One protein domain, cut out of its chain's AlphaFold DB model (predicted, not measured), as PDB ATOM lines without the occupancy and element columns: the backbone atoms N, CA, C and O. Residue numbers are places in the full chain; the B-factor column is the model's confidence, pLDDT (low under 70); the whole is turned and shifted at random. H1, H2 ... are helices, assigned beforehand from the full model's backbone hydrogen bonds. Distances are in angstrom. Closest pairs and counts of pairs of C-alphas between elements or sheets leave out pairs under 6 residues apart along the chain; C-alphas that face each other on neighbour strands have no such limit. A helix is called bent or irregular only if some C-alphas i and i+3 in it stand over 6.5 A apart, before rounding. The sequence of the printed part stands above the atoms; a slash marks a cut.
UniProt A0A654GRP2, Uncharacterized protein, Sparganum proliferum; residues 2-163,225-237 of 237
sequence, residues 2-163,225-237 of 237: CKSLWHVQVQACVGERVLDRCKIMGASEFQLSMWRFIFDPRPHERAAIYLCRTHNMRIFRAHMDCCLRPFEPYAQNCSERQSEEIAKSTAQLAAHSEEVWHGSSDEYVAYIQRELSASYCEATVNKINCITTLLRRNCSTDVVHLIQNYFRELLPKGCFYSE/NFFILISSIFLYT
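Overview. This is residues 2 to 163 and 225 to 237 of the 237 residues of an uncharacterized protein of Sparganum proliferum (UniProt A0A654GRP2). The domain is a long bundle of helices, in which a hairpin of two long helical parts, H4b and H5, makes most of the length. The shorter helices run lengthwise with it: H2 and H6 pack on H5, H3 packs on H6, and H1 packs on H2, while the short arm H4a turns steeply at one end and residues 99 to 104 stick out at the other. The 175 printed residues hold seven named helices, H1 to H7 in chain order, and no named strand; the class is all helix. The whole is compact, with a radius of gyration of the C-alphas of 17.5 A, and elongated, spanning 54 by 32 by 25 A.

Along the chain. H1 is residues 6 to 24, 27.1 A long, beginning at C-alpha 6 (14.044, -5.785, -1.833). H2 is residues 29 to 38 and H3 residues 42 to 51. H4, residues 54 to 95, was assigned as one helix by its hydrogen bonds but is bent: C-alphas 62 and 65 are 7.7 A apart. Its arms are H4a, residues 54 to 62, and H4b, residues 65 to 95, 44.6 A long. H4b is irregular, with C-alphas 70 and 73 at 7.3 A, and has a kink of 46 degrees near residue 73. H5 is residues 105 to 136, 45.9 A long, and H6 residues 141 to 153, 18.4 A long. H7, residues 225 to 233, ends at C-alpha 233 (22.756, 0.801, -7.587) and is only just irregular, with C-alphas 230 and 233 at 6.8 A.

Arrangement. H1, H2, H3, H5 and H6 form a bundle, helices running lengthwise together. H1 touches H2 with residues 15 to 23 alone, a hairpin at a shallow tilt of 8 degrees; the closest C-alphas, of Leu 19 and Leu 32, are 6.6 A apart. H2 touches H5, closest at Ser 33 and Val 109, C-alphas 6.8 A apart, and runs the same way at 26 degrees, a shallow tilt. H3 touches H6, with the C-alphas of Ala 47 and Glu 153 closest at 4.8 A. H4a touches H6 at a steep tilt of 58 degrees, closest at Ile 59 and Val 143, C-alphas 6.6 A apart. H4b and H5 form a hairpin with 28 pairs of C-alphas within 8 A, closest at Gln 82 and Ala 123, 5.1 A. H5 and H6 form another, closest at the C-alphas of Ile 128 and Gln 148, 6.0 A. H7 only just touches H4b, with 3 pairs of C-alphas within 8 A, closest at Ser 83 and Phe 226, 6.9 A. H1 and H5 are apart. Every O i to N i+4 pair is within hydrogen-bond range in H1, H2, H3, H4a, H5 and H6, against 21 of 27 in H4b and 2 of 5 in H7, where 1 of 6 O i to N i+3 pairs is within range.

Size, cuts and confidence. The two C-alphas farthest apart, of Cys 66 and His 102, are 56.3 A apart. Residues 164 to 224 are not printed, and C-alphas 163 and 225 are 31.5 A apart across the cut. Of the links that are printed whole, H4 to H5 is short and the others are tight. The model's mean pLDDT over the printed part is 82.4; residues 96 to 101, 163 and 225 to 237 are under 70.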
ATOM      1  N   CYS A   2      12.413   1.919  -1.123       73.62
ATOM      2  CA  CYS A   2      12.473   2.290   0.305       73.62
ATOM      3  C   CYS A   2      11.523   1.560   1.263       73.62
ATOM      4  O   CYS A   2      11.796   1.502   2.454       73.62
ATOM      5  N   LYS A   3      10.401   1.024   0.769       73.00
ATOM      6  CA  LYS A   3       9.438   0.289   1.606       73.00
ATOM      7  C   LYS A   3       9.810  -1.180   1.800       73.00
ATOM      8  O   LYS A   3       9.558  -1.725   2.862       73.00
ATOM      9  N   SER A   4      10.357  -1.814   0.763       76.81
ATOM     10  CA  SER A   4      10.634  -3.253   0.759       76.81
ATOM     11  C   SER A   4      12.095  -3.598   1.017       76.81
ATOM     12  O   SER A   4      12.366  -4.723   1.409       76.81
ATOM     13  N   LEU A   5      13.033  -2.675   0.750       79.75
ATOM     14  CA  LEU A   5      14.476  -2.958   0.726       79.75
ATOM     15  C   LEU A   5      14.812  -4.223  -0.087       79.75
ATOM     16  O   LEU A   5      15.768  -4.931   0.199       79.75
ATOM     17  N   TRP A   6      14.011  -4.507  -1.120       80.12
ATOM     18  CA  TRP A   6      14.044  -5.785  -1.833       80.12
ATOM     19  C   TRP A   6      15.421  -6.106  -2.427       80.12
ATOM     20  O   TRP A   6      15.849  -7.249  -2.376       80.12
ATOM     21  N   HIS A   7      16.167  -5.102  -2.901       75.38
ATOM     22  CA  HIS A   7      17.533  -5.299  -3.401       75.38
ATOM     23  C   HIS A   7      18.493  -5.825  -2.316       75.38
ATOM     24  O   HIS A   7      19.291  -6.715  -2.596       75.38
ATOM     25  N   VAL A   8      18.370  -5.352  -1.067       81.94
ATOM     26  CA  VAL A   8      19.138  -5.865   0.086       81.94
ATOM     27  C   VAL A   8      18.741  -7.311   0.390       81.94
ATOM     28  O   VAL A   8      19.599  -8.148   0.650       81.94
ATOM     29  N   GLN A   9      17.445  -7.624   0.319       83.00
ATOM     30  CA  GLN A   9      16.941  -8.982   0.552       83.00
ATOM     31  C   GLN A   9      17.427  -9.967  -0.517       83.00
ATOM     32  O   GLN A   9      17.829 -11.082  -0.192       83.00
ATOM     33  N   VAL A  10      17.424  -9.553  -1.787       83.00
ATOM     34  CA  VAL A  10      17.968 -10.348  -2.895       83.00
ATOM     35  C   VAL A  10      19.453 -10.607  -2.677       83.00
ATOM     36  O   VAL A  10      19.876 -11.756  -2.773       83.00
ATOM     37  N   GLN A  11      20.229  -9.580  -2.321       80.12
ATOM     38  CA  GLN A  11      21.653  -9.734  -2.026       80.12
ATOM     39  C   GLN A  11      21.900 -10.727  -0.882       80.12
ATOM     40  O   GLN A  11      22.740 -11.614  -1.025       80.12
ATOM     41  N   ALA A  12      21.143 -10.626   0.216       84.69
ATOM     42  CA  ALA A  12      21.242 -11.560   1.335       84.69
ATOM     43  C   ALA A  12      20.926 -13.005   0.905       84.69
ATOM     44  O   ALA A  12      21.700 -13.914   1.186       84.69
ATOM     45  N   CYS A  13      19.842 -13.209   0.148       86.38
ATOM     46  CA  CYS A  13      19.433 -14.525  -0.352       86.38
ATOM     47  C   CYS A  13      20.471 -15.144  -1.302       86.38
ATOM     48  O   CYS A  13      20.785 -16.333  -1.208       86.38
ATOM     49  N   VAL A  14      21.041 -14.347  -2.211       86.94
ATOM     50  CA  VAL A  14      22.136 -14.797  -3.083       86.94
ATOM     51  C   VAL A  14      23.351 -15.185  -2.241       86.94
ATOM     52  O   VAL A  14      23.913 -16.258  -2.458       86.94
ATOM     53  N   GLY A  15      23.712 -14.364  -1.253       87.06
ATOM     54  CA  GLY A  15      24.809 -14.640  -0.331       87.06
ATOM     55  C   GLY A  15      24.651 -15.955   0.421       87.06
ATOM     56  O   GLY A  15      25.568 -16.774   0.422       87.06
ATOM     57  N   GLU A  16      23.475 -16.195   1.003       90.69
ATOM     58  CA  GLU A  16      23.152 -17.447   1.695       90.69
ATOM     59  C   GLU A  16      23.299 -18.655   0.764       90.69
ATOM     60  O   GLU A  16      24.003 -19.610   1.094       90.69
ATOM     61  N   ARG A  17      22.737 -18.582  -0.450       90.44
ATOM     62  CA  ARG A  17      22.840 -19.668  -1.438       90.44
ATOM     63  C   ARG A  17      24.277 -19.957  -1.864       90.44
ATOM     64  O   ARG A  17      24.637 -21.124  -2.030       90.44
ATOM     65  N   VAL A  18      25.088 -18.920  -2.069       87.56
ATOM     66  CA  VAL A  18      26.507 -19.088  -2.414       87.56
ATOM     67  C   VAL A  18      27.251 -19.750  -1.259       87.56
ATOM     68  O   VAL A  18      27.960 -20.732  -1.478       87.56
ATOM     69  N   LEU A  19      27.050 -19.273  -0.030       90.75
ATOM     70  CA  LEU A  19      27.705 -19.819   1.156       90.75
ATOM     71  C   LEU A  19      27.346 -21.285   1.394       90.75
ATOM     72  O   LEU A  19      28.240 -22.092   1.645       90.75
ATOM     73  N   ASP A  20      26.071 -21.647   1.285       92.75
ATOM     74  CA  ASP A  20      25.630 -23.027   1.480       92.75
ATOM     75  C   ASP A  20      26.228 -23.962   0.429       92.75
ATOM     76  O   ASP A  20      26.746 -25.030   0.761       92.75
ATOM     77  N   ARG A  21      26.262 -23.528  -0.836       91.25
ATOM     78  CA  ARG A  21      26.896 -24.300  -1.907       91.25
ATOM     79  C   ARG A  21      28.402 -24.455  -1.691       91.25
ATOM     80  O   ARG A  21      28.921 -25.555  -1.866       91.25
ATOM     81  N   CYS A  22      29.099 -23.393  -1.294       89.19
ATOM     82  CA  CYS A  22      30.532 -23.444  -1.014       89.19
ATOM     83  C   CYS A  22      30.860 -24.401   0.138       89.19
ATOM     84  O   CYS A  22      31.794 -25.187   0.011       89.19
ATOM     85  N   LYS A  23      30.063 -24.405   1.215       90.12
ATOM     86  CA  LYS A  23      30.232 -25.367   2.318       90.12
ATOM     87  C   LYS A  23      30.078 -26.811   1.841       90.12
ATOM     88  O   LYS A  23      30.919 -27.643   2.156       90.12
ATOM     89  N   ILE A  24      29.040 -27.100   1.049       92.62
ATOM     90  CA  ILE A  24      28.797 -28.447   0.495       92.62
ATOM     91  C   ILE A  24      29.961 -28.901  -0.396       92.62
ATOM     92  O   ILE A  24      30.314 -30.076  -0.408       92.62
ATOM     93  N   MET A  25      30.575 -27.973  -1.129       91.31
ATOM     94  CA  MET A  25      31.713 -28.251  -2.006       91.31
ATOM     95  C   MET A  25      33.064 -28.325  -1.274       91.31
ATOM     96  O   MET A  25      34.085 -28.489  -1.936       91.31
ATOM     97  N   GLY A  26      33.088 -28.209   0.059       87.75
ATOM     98  CA  GLY A  26      34.323 -28.263   0.845       87.75
ATOM     99  C   GLY A  26      35.225 -27.042   0.652       87.75
ATOM    100  O   GLY A  26      36.444 -27.182   0.649       87.75
ATOM    101  N   ALA A  27      34.640 -25.859   0.442       87.38
ATOM    102  CA  ALA A  27      35.397 -24.614   0.336       87.38
ATOM    103  C   ALA A  27      36.209 -24.334   1.615       87.38
ATOM    104  O   ALA A  27      35.738 -24.604   2.719       87.38
ATOM    105  N   SER A  28      37.400 -23.751   1.461       83.94
ATOM    106  CA  SER A  28      38.266 -23.387   2.590       83.94
ATOM    107  C   SER A  28      37.679 -22.251   3.433       83.94
ATOM    108  O   SER A  28      36.827 -21.482   2.966       83.94
ATOM    109  N   GLU A  29      38.172 -22.074   4.662       82.19
ATOM    110  CA  GLU A  29      37.746 -20.953   5.512       82.19
ATOM    111  C   GLU A  29      38.104 -19.591   4.904       82.19
ATOM    112  O   GLU A  29      37.350 -18.629   5.077       82.19
ATOM    113  N   PHE A  30      39.174 -19.512   4.104       81.38
ATOM    114  CA  PHE A  30      39.455 -18.338   3.275       81.38
ATOM    115  C   PHE A  30      38.284 -18.021   2.338       81.38
ATOM    116  O   PHE A  30      37.752 -16.908   2.349       81.38
ATOM    117  N   GLN A  31      37.845 -19.006   1.548       83.06
ATOM    118  CA  GLN A  31      36.773 -18.820   0.571       83.06
ATOM    119  C   GLN A  31      35.453 -18.463   1.258       83.06
ATOM    120  O   GLN A  31      34.753 -17.550   0.822       83.06
ATOM    121  N   LEU A  32      35.121 -19.142   2.358       87.00
ATOM    122  CA  LEU A  32      33.915 -18.846   3.131       87.00
ATOM    123  C   LEU A  32      33.965 -17.445   3.749       87.00
ATOM    124  O   LEU A  32      32.965 -16.727   3.711       87.00
ATOM    125  N   SER A  33      35.114 -17.023   4.281       85.00
ATOM    126  CA  SER A  33      35.303 -15.678   4.838       85.00
ATOM    127  C   SER A  33      35.171 -14.594   3.773       85.00
ATOM    128  O   SER A  33      34.480 -13.600   3.991       85.00
ATOM    129  N   MET A  34      35.752 -14.820   2.595       83.25
ATOM    130  CA  MET A  34      35.625 -13.934   1.442       83.25
ATOM    131  C   MET A  34      34.163 -13.780   1.006       83.25
ATOM    132  O   MET A  34      33.684 -12.658   0.850       83.25
ATOM    133  N   TRP A  35      33.414 -14.880   0.877       85.50
ATOM    134  CA  TRP A  35      32.000 -14.815   0.497       85.50
ATOM    135  C   TRP A  35      31.124 -14.145   1.555       85.50
ATOM    136  O   TRP A  35      30.280 -13.323   1.204       85.50
ATOM    137  N   ARG A  36      31.347 -14.432   2.845       88.19
ATOM    138  CA  ARG A  36      30.639 -13.757   3.950       88.19
ATOM    139  C   ARG A  36      30.875 -12.250   3.927       88.19
ATOM    140  O   ARG A  36      29.964 -11.494   4.245       88.19
ATOM    141  N   PHE A  37      32.085 -11.830   3.567       85.31
ATOM    142  CA  PHE A  37      32.433 -10.423   3.445       85.31
ATOM    143  C   PHE A  37      31.738  -9.774   2.238       85.31
ATOM    144  O   PHE A  37      31.046  -8.774   2.400       85.31
ATOM    145  N   ILE A  38      31.885 -10.359   1.043       82.44
ATOM    146  CA  ILE A  38      31.328  -9.836  -0.219       82.44
ATOM    147  C   ILE A  38      29.802  -9.692  -0.141       82.44
ATOM    148  O   ILE A  38      29.235  -8.707  -0.613       82.44
ATOM    149  N   PHE A  39      29.133 -10.684   0.447       85.88
ATOM    150  CA  PHE A  39      27.678 -10.730   0.518       85.88
ATOM    151  C   PHE A  39      27.102 -10.175   1.821       85.88
ATOM    152  O   PHE A  39      25.918 -10.378   2.075       85.88
ATOM    153  N   ASP A  40      27.886  -9.464   2.637       86.50
ATOM    154  CA  ASP A  40      27.354  -8.794   3.823       86.50
ATOM    155  C   ASP A  40      26.308  -7.738   3.404       86.50
ATOM    156  O   ASP A  40      26.667  -6.720   2.805       86.50
ATOM    157  N   PRO A  41      25.013  -7.920   3.727       86.56
ATOM    158  CA  PRO A  41      23.980  -6.982   3.301       86.56
ATOM    159  C   PRO A  41      23.972  -5.702   4.149       86.56
ATOM    160  O   PRO A  41      23.369  -4.702   3.754       86.56
ATOM    161  N   ARG A  42      24.627  -5.698   5.320       90.38
ATOM    162  CA  ARG A  42      24.502  -4.622   6.318       90.38
ATOM    163  C   ARG A  42      24.935  -3.248   5.793       90.38
ATOM    164  O   ARG A  42      24.256  -2.275   6.120       90.38
ATOM    165  N   PRO A  43      26.037  -3.088   5.032       88.69
ATOM    166  CA  PRO A  43      26.395  -1.784   4.473       88.69
ATOM    167  C   PRO A  43      25.342  -1.261   3.491       88.69
ATOM    168  O   PRO A  43      24.939  -0.101   3.580       88.69
ATOM    169  N   HIS A  44      24.822  -2.129   2.622       87.31
ATOM    170  CA  HIS A  44      23.780  -1.773   1.656       87.31
ATOM    171  C   HIS A  44      22.460  -1.413   2.337       87.31
ATOM    172  O   HIS A  44      21.800  -0.456   1.936       87.31
ATOM    173  N   GLU A  45      22.106  -2.115   3.415       88.38
ATOM    174  CA  GLU A  45      20.955  -1.777   4.247       88.38
ATOM    175  C   GLU A  45      21.075  -0.368   4.842       88.38
ATOM    176  O   GLU A  45      20.150   0.437   4.707       88.38
ATOM    177  N   ARG A  46      22.224  -0.029   5.443       92.12
ATOM    178  CA  ARG A  46      22.460   1.313   6.001       92.12
ATOM    179  C   ARG A  46      22.356   2.401   4.937       92.12
ATOM    180  O   ARG A  46      21.664   3.396   5.151       92.12
ATOM    181  N   ALA A  47      22.983   2.191   3.781       87.94
ATOM    182  CA  ALA A  47      22.951   3.143   2.676       87.94
ATOM    183  C   ALA A  47      21.532   3.338   2.125       87.94
ATOM    184  O   ALA A  47      21.098   4.470   1.893       87.94
ATOM    185  N   ALA A  48      20.768   2.252   1.985       87.44
ATOM    186  CA  ALA A  48      19.371   2.317   1.580       87.44
ATOM    187  C   ALA A  48      18.524   3.081   2.610       87.44
ATOM    188  O   ALA A  48      17.789   3.992   2.234       87.44
ATOM    189  N   ILE A  49      18.665   2.786   3.907       88.94
ATOM    190  CA  ILE A  49      17.967   3.507   4.985       88.94
ATOM    191  C   ILE A  49      18.311   4.999   4.957       88.94
ATOM    192  O   ILE A  49      17.412   5.832   5.088       88.94
ATOM    193  N   TYR A  50      19.587   5.347   4.774       90.81
ATOM    194  CA  TYR A  50      20.032   6.731   4.652       90.81
ATOM    195  C   TYR A  50      19.337   7.439   3.488       90.81
ATOM    196  O   TYR A  50      18.710   8.479   3.701       90.81
ATOM    197  N   LEU A  51      19.392   6.874   2.278       87.94
ATOM    198  CA  LEU A  51      18.778   7.488   1.099       87.94
ATOM    199  C   LEU A  51      17.267   7.649   1.287       87.94
ATOM    200  O   LEU A  51      16.705   8.688   0.956       87.94
ATOM    201  N   CYS A  52      16.629   6.649   1.894       88.44
ATOM    202  CA  CYS A  52      15.187   6.561   2.069       88.44
ATOM    203  C   CYS A  52      14.590   7.474   3.147       88.44
ATOM    204  O   CYS A  52      13.367   7.499   3.312       88.44
ATOM    205  N   ARG A  53      15.405   8.264   3.858       91.81
ATOM    206  CA  ARG A  53      14.897   9.318   4.748       91.81
ATOM    207  C   ARG A  53      14.136  10.365   3.934       91.81
ATOM    208  O   ARG A  53      14.592  10.772   2.869       91.81
ATOM    209  N   THR A  54      13.016  10.866   4.458       92.31
ATOM    210  CA  THR A  54      12.134  11.818   3.749       92.31
ATOM    211  C   THR A  54      12.886  13.018   3.171       92.31
ATOM    212  O   THR A  54      12.679  13.378   2.014       92.31
ATOM    213  N   HIS A  55      13.786  13.617   3.954       95.00
ATOM    214  CA  HIS A  55      14.600  14.750   3.511       95.00
ATOM    215  C   HIS A  55      15.540  14.378   2.351       95.00
ATOM    216  O   HIS A  55      15.558  15.061   1.329       95.00
ATOM    217  N   ASN A  56      16.251  13.257   2.480       91.56
ATOM    218  CA  ASN A  56      17.217  12.771   1.497       91.56
ATOM    219  C   ASN A  56      16.538  12.373   0.181       91.56
ATOM    220  O   ASN A  56      16.987  12.768  -0.890       91.56
ATOM    221  N   MET A  57      15.392  11.690   0.259       90.19
ATOM    222  CA  MET A  57      14.574  11.362  -0.910       90.19
ATOM    223  C   MET A  57      14.056  12.601  -1.636       90.19
ATOM    224  O   MET A  57      13.905  12.570  -2.856       90.19
ATOM    225  N   ARG A  58      13.754  13.682  -0.906       94.25
ATOM    226  CA  ARG A  58      13.315  14.941  -1.516       94.25
ATOM    227  C   ARG A  58      14.436  15.561  -2.350       94.25
ATOM    228  O   ARG A  58      14.179  15.912  -3.495       94.25
ATOM    229  N   ILE A  59      15.653  15.637  -1.804       92.75
ATOM    230  CA  ILE A  59      16.836  16.122  -2.536       92.75
ATOM    231  C   ILE A  59      17.110  15.210  -3.738       92.75
ATOM    232  O   ILE A  59      17.190  15.687  -4.864       92.75
ATOM    233  N   PHE A  60      17.161  13.890  -3.530       90.69
ATOM    234  CA  PHE A  60      17.418  12.925  -4.602       90.69
ATOM    235  C   PHE A  60      16.472  13.118  -5.793       90.69
ATOM    236  O   PHE A  60      16.919  13.265  -6.924       90.69
ATOM    237  N   ARG A  61      15.159  13.172  -5.534       90.94
ATOM    238  CA  ARG A  61      14.142  13.324  -6.586       90.94
ATOM    239  C   ARG A  61      14.226  14.668  -7.298       90.94
ATOM    240  O   ARG A  61      14.052  14.704  -8.507       90.94
ATOM    241  N   ALA A  62      14.492  15.748  -6.567       94.31
ATOM    242  CA  ALA A  62      14.594  17.083  -7.150       94.31
ATOM    243  C   ALA A  62      15.776  17.214  -8.127       94.31
ATOM    244  O   ALA A  62      15.704  17.998  -9.069       94.31
ATOM    245  N   HIS A  63      16.839  16.433  -7.921       91.81
ATOM    246  CA  HIS A  63      18.080  16.526  -8.691       91.81
ATOM    247  C   HIS A  63      18.363  15.313  -9.589       91.81
ATOM    248  O   HIS A  63      19.401  15.270 -10.254       91.81
ATOM    249  N   MET A  64      17.449  14.338  -9.624       88.00
ATOM    250  CA  MET A  64      17.619  13.090 -10.371       88.00
ATOM    251  C   MET A  64      17.863  13.359 -11.857       88.00
ATOM    252  O   MET A  64      18.856  12.899 -12.407       88.00
ATOM    253  N   ASP A  65      16.987  14.140 -12.486       88.44
ATOM    254  CA  ASP A  65      17.000  14.322 -13.939       88.44
ATOM    255  C   ASP A  65      18.013  15.377 -14.397       88.44
ATOM    256  O   ASP A  65      18.637  15.220 -15.442       88.44
ATOM    257  N   CYS A  66      18.188  16.447 -13.616       88.06
ATOM    258  CA  CYS A  66      19.009  17.596 -14.007       88.06
ATOM    259  C   CYS A  66      20.484  17.481 -13.600       88.06
ATOM    260  O   CYS A  66      21.321  18.160 -14.186       88.06
ATOM    261  N   CYS A  67      20.811  16.644 -12.611       90.31
ATOM    262  CA  CYS A  67      22.176  16.484 -12.110       90.31
ATOM    263  C   CYS A  67      22.609  15.013 -12.102       90.31
ATOM    264  O   CYS A  67      23.618  14.686 -12.709       90.31
ATOM    265  N   LEU A  68      21.877  14.107 -11.450       87.94
ATOM    266  CA  LEU A  68      22.403  12.761 -11.183       87.94
ATOM    267  C   LEU A  68      22.442  11.862 -12.428       87.94
ATOM    268  O   LEU A  68      23.480  11.265 -12.711       87.94
ATOM    269  N   ARG A  69      21.347  11.793 -13.192       88.94
ATOM    270  CA  ARG A  69      21.220  10.928 -14.377       88.94
ATOM    271  C   ARG A  69      22.262  11.228 -15.468       88.94
ATOM    272  O   ARG A  69      22.847  10.282 -15.982       88.94
ATOM    273  N   PRO A  70      22.586  12.492 -15.807       90.31
ATOM    274  CA  PRO A  70      23.661  12.781 -16.763       90.31
ATOM    275  C   PRO A  70      25.039  12.226 -16.365       90.31
ATOM    276  O   PRO A  70      25.857  11.930 -17.234       90.31
ATOM    277  N   PHE A  71      25.309  12.087 -15.061       88.56
ATOM    278  CA  PHE A  71      26.605  11.635 -14.550       88.56
ATOM    279  C   PHE A  71      26.658  10.150 -14.185       88.56
ATOM    280  O   PHE A  71      27.741   9.644 -13.896       88.56
ATOM    281  N   GLU A  72      25.536   9.437 -14.245       85.88
ATOM    282  CA  GLU A  72      25.450   8.000 -13.971       85.88
ATOM    283  C   GLU A  72      26.453   7.161 -14.793       85.88
ATOM    284  O   GLU A  72      27.225   6.422 -14.175       85.88
ATOM    285  N   PRO A  73      26.589   7.332 -16.126       85.81
ATOM    286  CA  PRO A  73      27.573   6.572 -16.906       85.81
ATOM    287  C   PRO A  73      29.024   6.820 -16.469       85.81
ATOM    288  O   PRO A  73      29.879   5.944 -16.545       85.81
ATOM    289  N   TYR A  74      29.328   8.019 -15.971       86.62
ATOM    290  CA  TYR A  74      30.667   8.356 -15.486       86.62
ATOM    291  C   TYR A  74      30.902   7.838 -14.062       86.62
ATOM    292  O   TYR A  74      32.015   7.430 -13.723       86.62
ATOM    293  N   ALA A  75      29.859   7.812 -13.229       86.56
ATOM    294  CA  ALA A  75      29.894   7.191 -11.911       86.56
ATOM    295  C   ALA A  75      30.036   5.659 -11.999       86.56
ATOM    296  O   ALA A  75      30.644   5.046 -11.113       86.56
ATOM    297  N   GLN A  76      29.558   5.047 -13.087       85.75
ATOM    298  CA  GLN A  76      29.800   3.639 -13.397       85.75
ATOM    299  C   GLN A  76      31.303   3.348 -13.539       85.75
ATOM    300  O   GLN A  76      31.795   2.432 -12.885       85.75
ATOM    301  N   ASN A  77      32.072   4.199 -14.229       88.25
ATOM    302  CA  ASN A  77      33.535   4.048 -14.314       88.25
ATOM    303  C   ASN A  77      34.219   4.089 -12.934       88.25
ATOM    304  O   ASN A  77      35.186   3.368 -12.691       88.25
ATOM    305  N   CYS A  78      33.736   4.926 -12.005       88.38
ATOM    306  CA  CYS A  78      34.245   4.933 -10.627       88.38
ATOM    307  C   CYS A  78      33.947   3.603  -9.908       88.38
ATOM    308  O   CYS A  78      34.755   3.134  -9.107       88.38
ATOM    309  N   SER A  79      32.789   2.999 -10.185       86.75
ATOM    310  CA  SER A  79      32.389   1.708  -9.618       86.75
ATOM    311  C   SER A  79      33.185   0.548 -10.215       86.75
ATOM    312  O   SER A  79      33.584  -0.357  -9.487       86.75
ATOM    313  N   GLU A  80      33.480   0.584 -11.511       87.56
ATOM    314  CA  GLU A  80      34.317  -0.415 -12.178       87.56
ATOM    315  C   GLU A  80      35.740  -0.409 -11.621       87.56
ATOM    316  O   GLU A  80      36.228  -1.458 -11.213       87.56
ATOM    317  N   ARG A  81      36.360   0.770 -11.459       88.00
ATOM    318  CA  ARG A  81      37.685   0.876 -10.821       88.00
ATOM    319  C   ARG A  81      37.698   0.327  -9.398       88.00
ATOM    320  O   ARG A  81      38.587  -0.444  -9.057       88.00
ATOM    321  N   GLN A  82      36.686   0.656  -8.590       88.38
ATOM    322  CA  GLN A  82      36.532   0.075  -7.248       88.38
ATOM    323  C   GLN A  82      36.496  -1.461  -7.314       88.38
ATOM    324  O   GLN A  82      37.140  -2.141  -6.519       88.38
ATOM    325  N   SER A  83      35.744  -2.005  -8.271       84.56
ATOM    326  CA  SER A  83      35.601  -3.452  -8.462       84.56
ATOM    327  C   SER A  83      36.932  -4.104  -8.829       84.56
ATOM    328  O   SER A  83      37.264  -5.167  -8.311       84.56
ATOM    329  N   GLU A  84      37.707  -3.462  -9.704       87.38
ATOM    330  CA  GLU A  84      39.033  -3.922 -10.113       87.38
ATOM    331  C   GLU A  84      40.047  -3.878  -8.966       87.38
ATOM    332  O   GLU A  84      40.793  -4.842  -8.782       87.38
ATOM    333  N   GLU A  85      40.051  -2.804  -8.171       86.50
ATOM    334  CA  GLU A  85      40.900  -2.663  -6.980       86.50
ATOM    335  C   GLU A  85      40.628  -3.793  -5.980       86.50
ATOM    336  O   GLU A  85      41.548  -4.516  -5.587       86.50
ATOM    337  N   ILE A  86      39.356  -4.021  -5.646       84.56
ATOM    338  CA  ILE A  86      38.960  -5.080  -4.715       84.56
ATOM    339  C   ILE A  86      39.294  -6.466  -5.277       84.56
ATOM    340  O   ILE A  86      39.821  -7.316  -4.554       84.56
ATOM    341  N   ALA A  87      39.018  -6.713  -6.561       83.88
ATOM    342  CA  ALA A  87      39.341  -7.980  -7.211       83.88
ATOM    343  C   ALA A  87      40.846  -8.275  -7.153       83.88
ATOM    344  O   ALA A  87      41.243  -9.403  -6.856       83.88
ATOM    345  N   LYS A  88      41.683  -7.259  -7.388       85.56
ATOM    346  CA  LYS A  88      43.141  -7.372  -7.313       85.56
ATOM    347  C   LYS A  88      43.608  -7.696  -5.895       85.56
ATOM    348  O   LYS A  88      44.363  -8.651  -5.728       85.56
ATOM    349  N   SER A  89      43.154  -6.957  -4.884       84.31
ATOM    350  CA  SER A  89      43.520  -7.226  -3.486       84.31
ATOM    351  C   SER A  89      43.049  -8.603  -3.023       84.31
ATOM    352  O   SER A  89      43.786  -9.323  -2.356       84.31
ATOM    353  N   THR A  90      41.849  -9.013  -3.430       82.31
ATOM    354  CA  THR A  90      41.302 -10.334  -3.105       82.31
ATOM    355  C   THR A  90      42.134 -11.453  -3.735       82.31
ATOM    356  O   THR A  90      42.446 -12.437  -3.070       82.31
ATOM    357  N   ALA A  91      42.551 -11.294  -4.996       83.00
ATOM    358  CA  ALA A  91      43.434 -12.247  -5.664       83.00
ATOM    359  C   ALA A  91      44.822 -12.316  -5.005       83.00
ATOM    360  O   ALA A  91      45.382 -13.401  -4.861       83.00
ATOM    361  N   GLN A  92      45.361 -11.175  -4.561       83.00
ATOM    362  CA  GLN A  92      46.612 -11.134  -3.801       83.00
ATOM    363  C   GLN A  92      46.480 -11.875  -2.467       83.00
ATOM    364  O   GLN A  92      47.353 -12.675  -2.145       83.00
ATOM    365  N   LEU A  93      45.388 -11.670  -1.730       80.38
ATOM    366  CA  LEU A  93      45.125 -12.387  -0.480       80.38
ATOM    367  C   LEU A  93      44.963 -13.892  -0.703       80.38
ATOM    368  O   LEU A  93      45.522 -14.678   0.052       80.38
ATOM    369  N   ALA A  94      44.270 -14.298  -1.769       77.94
ATOM    370  CA  ALA A  94      44.115 -15.707  -2.124       77.94
ATOM    371  C   ALA A  94      45.456 -16.388  -2.456       77.94
ATOM    372  O   ALA A  94      45.620 -17.576  -2.193       77.94
ATOM    373  N   ALA A  95      46.410 -15.643  -3.027       76.56
ATOM    374  CA  ALA A  95      47.750 -16.143  -3.324       76.56
ATOM    375  C   ALA A  95      48.636 -16.295  -2.071       76.56
ATOM    376  O   ALA A  95      49.557 -17.104  -2.081       76.56
ATOM    377  N   HIS A  96      48.350 -15.558  -0.992       66.81
ATOM    378  CA  HIS A  96      49.018 -15.686   0.312       66.81
ATOM    379  C   HIS A  96      48.235 -16.665   1.211       66.81
ATOM    380  O   HIS A  96      47.750 -16.302   2.283       66.81
ATOM    381  N   SER A  97      48.036 -17.890   0.710       62.66
ATOM    382  CA  SER A  97      47.134 -18.912   1.262       62.66
ATOM    383  C   SER A  97      47.544 -19.453   2.648       62.66
ATOM    384  O   SER A  97      48.631 -19.168   3.152       62.66
ATOM    385  N   GLU A  98      46.662 -20.273   3.247       55.59
ATOM    386  CA  GLU A  98      46.854 -21.017   4.514       55.59
ATOM    387  C   GLU A  98      48.222 -21.704   4.647       55.59
ATOM    388  O   GLU A  98      48.707 -21.858   5.762       55.59
ATOM    389  N   GLU A  99      48.871 -22.080   3.541       54.94
ATOM    390  CA  GLU A  99      50.173 -22.765   3.537       54.94
ATOM    391  C   GLU A  99      51.315 -21.916   4.121       54.94
ATOM    392  O   GLU A  99      52.306 -22.461   4.603       54.94
ATOM    393  N   VAL A 100      51.173 -20.587   4.113       60.62
ATOM    394  CA  VAL A 100      52.130 -19.646   4.725       60.62
ATOM    395  C   VAL A 100      51.761 -19.337   6.185       60.62
ATOM    396  O   VAL A 100      52.565 -18.781   6.935       60.62
ATOM    397  N   TRP A 101      50.545 -19.683   6.616       67.62
ATOM    398  CA  TRP A 101      50.041 -19.323   7.934       67.62
ATOM    399  C   TRP A 101      50.415 -20.367   8.990       67.62
ATOM    400  O   TRP A 101      50.028 -21.528   8.919       67.62
ATOM    401  N   HIS A 102      51.139 -19.933  10.022       71.06
ATOM    402  CA  HIS A 102      51.584 -20.796  11.124       71.06
ATOM    403  C   HIS A 102      50.735 -20.666  12.404       71.06
ATOM    404  O   HIS A 102      51.055 -21.294  13.411       71.06
ATOM    405  N   GLY A 103      49.692 -19.829  12.391       73.75
ATOM    406  CA  GLY A 103      48.794 -19.608  13.530       73.75
ATOM    407  C   GLY A 103      47.550 -20.501  13.509       73.75
ATOM    408  O   GLY A 103      47.396 -21.383  12.666       73.75
ATOM    409  N   SER A 104      46.626 -20.244  14.433       81.31
ATOM    410  CA  SER A 104      45.328 -20.926  14.472       81.31
ATOM    411  C   SER A 104      44.420 -20.516  13.303       81.31
ATOM    412  O   SER A 104      44.591 -19.452  12.700       81.31
ATOM    413  N   SER A 105      43.412 -21.346  13.010       78.12
ATOM    414  CA  SER A 105      42.391 -21.051  11.993       78.12
ATOM    415  C   SER A 105      41.622 -19.757  12.306       78.12
ATOM    416  O   SER A 105      41.390 -18.948  11.410       78.12
ATOM    417  N   ASP A 106      41.319 -19.495  13.581       81.88
ATOM    418  CA  ASP A 106      40.630 -18.269  14.006       81.88
ATOM    419  C   ASP A 106      41.473 -17.009  13.753       81.88
ATOM    420  O   ASP A 106      40.958 -15.991  13.282       81.88
ATOM    421  N   GLU A 107      42.780 -17.069  14.017       82.94
ATOM    422  CA  GLU A 107      43.689 -15.951  13.739       82.94
ATOM    423  C   GLU A 107      43.847 -15.713  12.233       82.94
ATOM    424  O   GLU A 107      43.912 -14.560  11.799       82.94
ATOM    425  N   TYR A 108      43.845 -16.781  11.430       81.62
ATOM    426  CA  TYR A 108      43.858 -16.677   9.974       81.62
ATOM    427  C   TYR A 108      42.588 -15.999   9.446       81.62
ATOM    428  O   TYR A 108      42.658 -15.059   8.651       81.62
ATOM    429  N   VAL A 109      41.414 -16.406   9.938       81.56
ATOM    430  CA  VAL A 109      40.130 -15.785   9.582       81.56
ATOM    431  C   VAL A 109      40.107 -14.308   9.982       81.56
ATOM    432  O   VAL A 109      39.694 -13.462   9.186       81.56
ATOM    433  N   ALA A 110      40.585 -13.971  11.183       85.31
ATOM    434  CA  ALA A 110      40.679 -12.586  11.639       85.31
ATOM    435  C   ALA A 110      41.625 -11.751  10.757       85.31
ATOM    436  O   ALA A 110      41.306 -10.605  10.425       85.31
ATOM    437  N   TYR A 111      42.754 -12.328  10.336       85.31
ATOM    438  CA  TYR A 111      43.674 -11.712   9.382       85.31
ATOM    439  C   TYR A 111      42.981 -11.424   8.043       85.31
ATOM    440  O   TYR A 111      42.946 -10.271   7.618       85.31
ATOM    441  N   ILE A 112      42.338 -12.423   7.428       83.94
ATOM    442  CA  ILE A 112      41.620 -12.256   6.154       83.94
ATOM    443  C   ILE A 112      40.556 -11.161   6.260       83.94
ATOM    444  O   ILE A 112      40.472 -10.286   5.400       83.94
ATOM    445  N   GLN A 113      39.743 -11.185   7.320       85.88
ATOM    446  CA  GLN A 113      38.696 -10.184   7.527       85.88
ATOM    447  C   GLN A 113      39.271  -8.772   7.642       85.88
ATOM    448  O   GLN A 113      38.681  -7.830   7.108       85.88
ATOM    449  N   ARG A 114      40.415  -8.615   8.316       87.81
ATOM    450  CA  ARG A 114      41.102  -7.329   8.446       87.81
ATOM    451  C   ARG A 114      41.604  -6.827   7.096       87.81
ATOM    452  O   ARG A 114      41.324  -5.681   6.752       87.81
ATOM    453  N   GLU A 115      42.296  -7.668   6.334       87.00
ATOM    454  CA  GLU A 115      42.852  -7.277   5.034       87.00
ATOM    455  C   GLU A 115      41.752  -6.972   4.006       87.00
ATOM    456  O   GLU A 115      41.812  -5.955   3.313       87.00
ATOM    457  N   LEU A 116      40.688  -7.785   3.959       85.50
ATOM    458  CA  LEU A 116      39.512  -7.505   3.128       85.50
ATOM    459  C   LEU A 116      38.850  -6.185   3.532       85.50
ATOM    460  O   LEU A 116      38.561  -5.354   2.673       85.50
ATOM    461  N   SER A 117      38.655  -5.952   4.834       89.50
ATOM    462  CA  SER A 117      38.074  -4.697   5.328       89.50
ATOM    463  C   SER A 117      38.914  -3.482   4.936       89.50
ATOM    464  O   SER A 117      38.349  -2.460   4.547       89.50
ATOM    465  N   ALA A 118      40.244  -3.584   5.015       90.00
ATOM    466  CA  ALA A 118      41.162  -2.512   4.642       90.00
ATOM    467  C   ALA A 118      41.103  -2.212   3.137       90.00
ATOM    468  O   ALA A 118      40.892  -1.061   2.755       90.00
ATOM    469  N   SER A 119      41.185  -3.246   2.294       88.69
ATOM    470  CA  SER A 119      41.083  -3.105   0.836       88.69
ATOM    471  C   SER A 119      39.748  -2.480   0.411       88.69
ATOM    472  O   SER A 119      39.716  -1.520  -0.360       88.69
ATOM    473  N   TYR A 120      38.631  -2.954   0.968       89.44
ATOM    474  CA  TYR A 120      37.316  -2.382   0.676       89.44
ATOM    475  C   TYR A 120      37.162  -0.951   1.180       89.44
ATOM    476  O   TYR A 120      36.493  -0.148   0.528       89.44
ATOM    477  N   CYS A 121      37.742  -0.631   2.337       92.00
ATOM    478  CA  CYS A 121      37.753   0.725   2.872       92.00
ATOM    479  C   CYS A 121      38.427   1.679   1.881       92.00
ATOM    480  O   CYS A 121      37.800   2.645   1.445       92.00
ATOM    481  N   GLU A 122      39.652   1.362   1.461       92.75
ATOM    482  CA  GLU A 122      40.421   2.168   0.513       92.75
ATOM    483  C   GLU A 122      39.694   2.322  -0.830       92.75
ATOM    484  O   GLU A 122      39.426   3.445  -1.263       92.75
ATOM    485  N   ALA A 123      39.258   1.213  -1.433       90.00
ATOM    486  CA  ALA A 123      38.568   1.236  -2.721       90.00
ATOM    487  C   ALA A 123      37.251   2.033  -2.669       90.00
ATOM    488  O   ALA A 123      36.890   2.760  -3.600       90.00
ATOM    489  N   THR A 124      36.511   1.945  -1.558       90.75
ATOM    490  CA  THR A 124      35.271   2.714  -1.375       90.75
ATOM    491  C   THR A 124      35.556   4.200  -1.161       90.75
ATOM    492  O   THR A 124      34.851   5.036  -1.724       90.75
ATOM    493  N   VAL A 125      36.605   4.559  -0.416       93.31
ATOM    494  CA  VAL A 125      37.052   5.956  -0.274       93.31
ATOM    495  C   VAL A 125      37.453   6.537  -1.635       93.31
ATOM    496  O   VAL A 125      37.020   7.641  -1.980       93.31
ATOM    497  N   ASN A 126      38.187   5.778  -2.453       93.50
ATOM    498  CA  ASN A 126      38.557   6.172  -3.814       93.50
ATOM    499  C   ASN A 126      37.322   6.413  -4.690       93.50
ATOM    500  O   ASN A 126      37.230   7.439  -5.374       93.50
ATOM    501  N   LYS A 127      36.318   5.532  -4.609       91.81
ATOM    502  CA  LYS A 127      35.028   5.723  -5.286       91.81
ATOM    503  C   LYS A 127      34.313   6.989  -4.826       91.81
ATOM    504  O   LYS A 127      33.855   7.757  -5.673       91.81
ATOM    505  N   ILE A 128      34.239   7.231  -3.514       92.69
ATOM    506  CA  ILE A 128      33.628   8.445  -2.960       92.69
ATOM    507  C   ILE A 128      34.315   9.684  -3.541       92.69
ATOM    508  O   ILE A 128      33.631  10.592  -4.012       92.69
ATOM    509  N   ASN A 129      35.647   9.715  -3.573       94.38
ATOM    510  CA  ASN A 129      36.414  10.842  -4.110       94.38
ATOM    511  C   ASN A 129      36.210  11.031  -5.620       94.38
ATOM    512  O   ASN A 129      36.035  12.166  -6.078       94.38
ATOM    513  N   CYS A 130      36.166   9.937  -6.383       93.44
ATOM    514  CA  CYS A 130      35.893   9.941  -7.821       93.44
ATOM    515  C   CYS A 130      34.517  10.557  -8.125       93.44
ATOM    516  O   CYS A 130      34.420  11.529  -8.876       93.44
ATOM    517  N   ILE A 131      33.464  10.059  -7.466       91.31
ATOM    518  CA  ILE A 131      32.085  10.533  -7.658       91.31
ATOM    519  C   ILE A 131      31.924  11.969  -7.147       91.31
ATOM    520  O   ILE A 131      31.314  12.804  -7.810       91.31
ATOM    521  N   THR A 132      32.517  12.299  -6.001       91.75
ATOM    522  CA  THR A 132      32.474  13.659  -5.447       91.75
ATOM    523  C   THR A 132      33.102  14.666  -6.411       91.75
ATOM    524  O   THR A 132      32.528  15.723  -6.655       91.75
ATOM    525  N   THR A 133      34.250  14.338  -7.009       94.00
ATOM    526  CA  THR A 133      34.915  15.203  -7.999       94.00
ATOM    527  C   THR A 133      34.062  15.410  -9.250       94.00
ATOM    528  O   THR A 133      33.989  16.527  -9.763       94.00
ATOM    529  N   LEU A 134      33.395  14.351  -9.715       91.81
ATOM    530  CA  LEU A 134      32.488  14.385 -10.862       91.81
ATOM    531  C   LEU A 134      31.290  15.316 -10.613       91.81
ATOM    532  O   LEU A 134      30.977  16.167 -11.448       91.81
ATOM    533  N   LEU A 135      30.653  15.188  -9.446       91.50
ATOM    534  CA  LEU A 135      29.434  15.924  -9.114       91.50
ATOM    535  C   LEU A 135      29.707  17.373  -8.687       91.50
ATOM    536  O   LEU A 135      28.942  18.258  -9.055       91.50
ATOM    537  N   ARG A 136      30.809  17.658  -7.976       94.31
ATOM    538  CA  ARG A 136      31.141  19.012  -7.472       94.31
ATOM    539  C   ARG A 136      31.170  20.097  -8.546       94.31
ATOM    540  O   ARG A 136      30.970  21.261  -8.227       94.31
ATOM    541  N   ARG A 137      31.459  19.735  -9.798       88.25
ATOM    542  CA  ARG A 137      31.547  20.693 -10.909       88.25
ATOM    543  C   ARG A 137      30.188  21.070 -11.495       88.25
ATOM    544  O   ARG A 137      30.089  22.113 -12.127       88.25
ATOM    545  N   ASN A 138      29.175  20.225 -11.315       88.94
ATOM    546  CA  ASN A 138      27.940  20.286 -12.101       88.94
ATOM    547  C   ASN A 138      26.659  20.192 -11.260       88.94
ATOM    548  O   ASN A 138      25.566  20.393 -11.779       88.94
ATOM    549  N   CYS A 139      26.781  19.871  -9.976       92.81
ATOM    550  CA  CYS A 139      25.665  19.654  -9.071       92.81
ATOM    551  C   CYS A 139      25.766  20.569  -7.852       92.81
ATOM    552  O   CYS A 139      26.851  20.995  -7.456       92.81
ATOM    553  N   SER A 140      24.622  20.838  -7.230       95.31
ATOM    554  CA  SER A 140      24.552  21.604  -5.991       95.31
ATOM    555  C   SER A 140      25.175  20.842  -4.816       95.31
ATOM    556  O   SER A 140      25.218  19.609  -4.774       95.31
ATOM    557  N   THR A 141      25.677  21.597  -3.840       95.31
ATOM    558  CA  THR A 141      26.418  21.076  -2.683       95.31
ATOM    559  C   THR A 141      25.612  20.075  -1.853       95.31
ATOM    560  O   THR A 141      26.161  19.085  -1.373       95.31
ATOM    561  N   ASP A 142      24.304  20.283  -1.717       93.88
ATOM    562  CA  ASP A 142      23.395  19.378  -1.011       93.88
ATOM    563  C   ASP A 142      23.304  17.996  -1.677       93.88
ATOM    564  O   ASP A 142      23.345  16.979  -0.985       93.88
ATOM    565  N   VAL A 143      23.277  17.935  -3.011       93.12
ATOM    566  CA  VAL A 143      23.300  16.672  -3.767       93.12
ATOM    567  C   VAL A 143      24.648  15.982  -3.644       93.12
ATOM    568  O   VAL A 143      24.708  14.768  -3.451       93.12
ATOM    569  N   VAL A 144      25.740  16.745  -3.721       94.31
ATOM    570  CA  VAL A 144      27.090  16.200  -3.538       94.31
ATOM    571  C   VAL A 144      27.199  15.527  -2.168       94.31
ATOM    572  O   VAL A 144      27.584  14.361  -2.097       94.31
ATOM    573  N   HIS A 145      26.790  16.207  -1.093       94.81
ATOM    574  CA  HIS A 145      26.800  15.628   0.251       94.81
ATOM    575  C   HIS A 145      25.826  14.460   0.400       94.81
ATOM    576  O   HIS A 145      26.155  13.480   1.071       94.81
ATOM    577  N   LEU A 146      24.651  14.522  -0.236       93.00
ATOM    578  CA  LEU A 146      23.698  13.416  -0.251       93.00
ATOM    579  C   LEU A 146      24.364  12.138  -0.777       93.00
ATOM    580  O   LEU A 146      24.337  11.115  -0.094       93.00
ATOM    581  N   ILE A 147      24.974  12.208  -1.961       92.75
ATOM    582  CA  ILE A 147      25.605  11.058  -2.618       92.75
ATOM    583  C   ILE A 147      26.863  10.609  -1.869       92.75
ATOM    584  O   ILE A 147      27.070   9.415  -1.660       92.75
ATOM    585  N   GLN A 148      27.680  11.550  -1.402       92.75
ATOM    586  CA  GLN A 148      28.873  11.254  -0.613       92.75
ATOM    587  C   GLN A 148      28.524  10.469   0.659       92.75
ATOM    588  O   GLN A 148      29.120   9.427   0.926       92.75
ATOM    589  N   ASN A 149      27.526  10.925   1.416       93.44
ATOM    590  CA  ASN A 149      27.072  10.248   2.628       93.44
ATOM    591  C   ASN A 149      26.410   8.900   2.331       93.44
ATOM    592  O   ASN A 149      26.635   7.955   3.078       93.44
ATOM    593  N   TYR A 150      25.680   8.767   1.219       92.94
ATOM    594  CA  TYR A 150      25.165   7.467   0.783       92.94
ATOM    595  C   TYR A 150      26.294   6.438   0.625       92.94
ATOM    596  O   TYR A 150      26.205   5.337   1.165       92.94
ATOM    597  N   PHE A 151      27.389   6.803  -0.046       90.38
ATOM    598  CA  PHE A 151      28.537   5.906  -0.198       90.38
ATOM    599  C   PHE A 151      29.344   5.724   1.096       90.38
ATOM    600  O   PHE A 151      29.928   4.660   1.289       90.38
ATOM    601  N   ARG A 152      29.343   6.694   2.020       92.25
ATOM    602  CA  ARG A 152      29.930   6.510   3.364       92.25
ATOM    603  C   ARG A 152      29.234   5.416   4.160       92.25
ATOM    604  O   ARG A 152      29.901   4.677   4.873       92.25
ATOM    605  N   GLU A 153      27.918   5.277   4.024       91.31
ATOM    606  CA  GLU A 153      27.178   4.210   4.705       91.31
ATOM    607  C   GLU A 153      27.598   2.808   4.237       91.31
ATOM    608  O   GLU A 153      27.450   1.848   4.996       91.31
ATOM    609  N   LEU A 154      28.184   2.687   3.038       89.25
ATOM    610  CA  LEU A 154      28.731   1.432   2.515       89.25
ATOM    611  C   LEU A 154      30.099   1.060   3.106       89.25
ATOM    612  O   LEU A 154      30.558  -0.062   2.896       89.25
ATOM    613  N   LEU A 155      30.761   1.959   3.842       90.38
ATOM    614  CA  LEU A 155      32.083   1.675   4.399       90.38
ATOM    615  C   LEU A 155      32.018   0.529   5.431       90.38
ATOM    616  O   LEU A 155      31.055   0.438   6.209       90.38
ATOM    617  N   PRO A 156      33.036  -0.351   5.482       86.94
ATOM    618  CA  PRO A 156      33.158  -1.349   6.538       86.94
ATOM    619  C   PRO A 156      33.194  -0.709   7.932       86.94
ATOM    620  O   PRO A 156      33.570   0.452   8.105       86.94
ATOM    621  N   LYS A 157      32.835  -1.475   8.969       81.50
ATOM    622  CA  LYS A 157      32.938  -0.991  10.355       81.50
ATOM    623  C   LYS A 157      34.388  -0.615  10.677       81.50
ATOM    624  O   LYS A 157      35.295  -1.391  10.406       81.50
ATOM    625  N   GLY A 158      34.591   0.552  11.288       79.94
ATOM    626  CA  GLY A 158      35.927   1.049  11.645       79.94
ATOM    627  C   GLY A 158      36.705   1.689  10.488       79.94
ATOM    628  O   GLY A 158      37.821   2.147  10.707       79.94
ATOM    629  N   CYS A 159      36.123   1.761   9.288       87.81
ATOM    630  CA  CYS A 159      36.641   2.570   8.192       87.81
ATOM    631  C   CYS A 159      36.123   4.010   8.311       87.81
ATOM    632  O   CYS A 159      34.940   4.231   8.582       87.81
ATOM    633  N   PHE A 160      36.999   4.990   8.089       81.81
ATOM    634  CA  PHE A 160      36.666   6.407   8.204       81.81
ATOM    635  C   PHE A 160      36.969   7.138   6.903       81.81
ATOM    636  O   PHE A 160      38.034   6.975   6.314       81.81
ATOM    637  N   TYR A 161      36.034   7.986   6.489       80.25
ATOM    638  CA  TYR A 161      36.228   8.937   5.406       80.25
ATOM    639  C   TYR A 161      36.415  10.334   6.005       80.25
ATOM    640  O   TYR A 161      35.557  10.782   6.766       80.25
ATOM    641  N   SER A 162      37.492  11.031   5.637       73.94
ATOM    642  CA  SER A 162      37.684  12.454   5.945       73.94
ATOM    643  C   SER A 162      37.485  13.293   4.684       73.94
ATOM    644  O   SER A 162      37.933  12.907   3.608       73.94
ATOM    645  N   GLU A 163      36.805  14.435   4.807       61.19
ATOM    646  CA  GLU A 163      36.632  15.402   3.707       61.19
ATOM    647  C   GLU A 163      37.903  16.201   3.411       61.19
ATOM    648  O   GLU A 163      37.978  16.860   2.372       61.19
ATOM    649  N   ASN A 225      31.498 -12.680 -10.665       29.92
ATOM    650  CA  ASN A 225      30.689 -12.631  -9.441       29.92
ATOM    651  C   ASN A 225      30.562 -11.213  -8.847       29.92
ATOM    652  O   ASN A 225      29.545 -10.917  -8.225       29.92
ATOM    653  N   PHE A 226      31.523 -10.307  -9.084       31.91
ATOM    654  CA  PHE A 226      31.403  -8.898  -8.670       31.91
ATOM    655  C   PHE A 226      30.403  -8.099  -9.509       31.91
ATOM    656  O   PHE A 226      29.719  -7.222  -8.979       31.91
ATOM    657  N   PHE A 227      30.281  -8.404 -10.805       30.03
ATOM    658  CA  PHE A 227      29.385  -7.677 -11.710       30.03
ATOM    659  C   PHE A 227      27.912  -7.739 -11.264       30.03
ATOM    660  O   PHE A 227      27.184  -6.769 -11.433       30.03
ATOM    661  N   ILE A 228      27.481  -8.822 -10.605       32.41
ATOM    662  CA  ILE A 228      26.098  -8.972 -10.115       32.41
ATOM    663  C   ILE A 228      25.813  -8.080  -8.884       32.41
ATOM    664  O   ILE A 228      24.670  -7.679  -8.675       32.41
ATOM    665  N   LEU A 229      26.839  -7.712  -8.104       36.62
ATOM    666  CA  LEU A 229      26.720  -6.900  -6.878       36.62
ATOM    667  C   LEU A 229      26.837  -5.386  -7.116       36.62
ATOM    668  O   LEU A 229      26.254  -4.595  -6.378       36.62
ATOM    669  N   ILE A 230      27.588  -4.964  -8.135       39.91
ATOM    670  CA  ILE A 230      27.872  -3.539  -8.393       39.91
ATOM    671  C   ILE A 230      26.838  -2.885  -9.310       39.91
ATOM    672  O   ILE A 230      26.546  -1.697  -9.170       39.91
ATOM    673  N   SER A 231      26.197  -3.671 -10.171       31.23
ATOM    674  CA  SER A 231      25.110  -3.216 -11.037       31.23
ATOM    675  C   SER A 231      23.854  -2.771 -10.275       31.23
ATOM    676  O   SER A 231      23.041  -2.032 -10.820       31.23
ATOM    677  N   SER A 232      23.671  -3.160  -9.010       36.69
ATOM    678  CA  SER A 232      22.394  -2.986  -8.302       36.69
ATOM    679  C   SER A 232      22.035  -1.541  -7.930       36.69
ATOM    680  O   SER A 232      20.885  -1.285  -7.585       36.69
ATOM    681  N   ILE A 233      22.990  -0.603  -7.981       43.31
ATOM    682  CA  ILE A 233      22.756   0.801  -7.587       43.31
ATOM    683  C   ILE A 233      22.384   1.692  -8.783       43.31
ATOM    684  O   ILE A 233      21.657   2.658  -8.584       43.31
ATOM    685  N   PHE A 234      22.804   1.346 -10.006       35.91
ATOM    686  CA  PHE A 234      22.462   2.111 -11.217       35.91
ATOM    687  C   PHE A 234      21.485   1.373 -12.152       35.91
ATOM    688  O   PHE A 234      20.660   2.002 -12.795       35.91
ATOM    689  N   LEU A 235      21.454   0.033 -12.164       33.66
ATOM    690  CA  LEU A 235      20.534  -0.715 -13.042       33.66
ATOM    691  C   LEU A 235      19.131  -0.961 -12.455       33.66
ATOM    692  O   LEU A 235      18.299  -1.559 -13.133       33.66
ATOM    693  N   TYR A 236      18.843  -0.530 -11.218       34.53
ATOM    694  CA  TYR A 236      17.554  -0.800 -10.548       34.53
ATOM    695  C   TYR A 236      16.916   0.414  -9.838       34.53
ATOM    696  O   TYR A 236      16.074   0.239  -8.946       34.53
ATOM    697  N   THR A 237      17.284   1.636 -10.237       36.31
ATOM    698  CA  THR A 237      16.518   2.875  -9.970       36.31
ATOM    699  C   THR A 237      15.698   3.277 -11.178       36.31
ATOM    700  O   THR A 237      14.555   3.737 -10.957       36.31
TER     701      THR A 237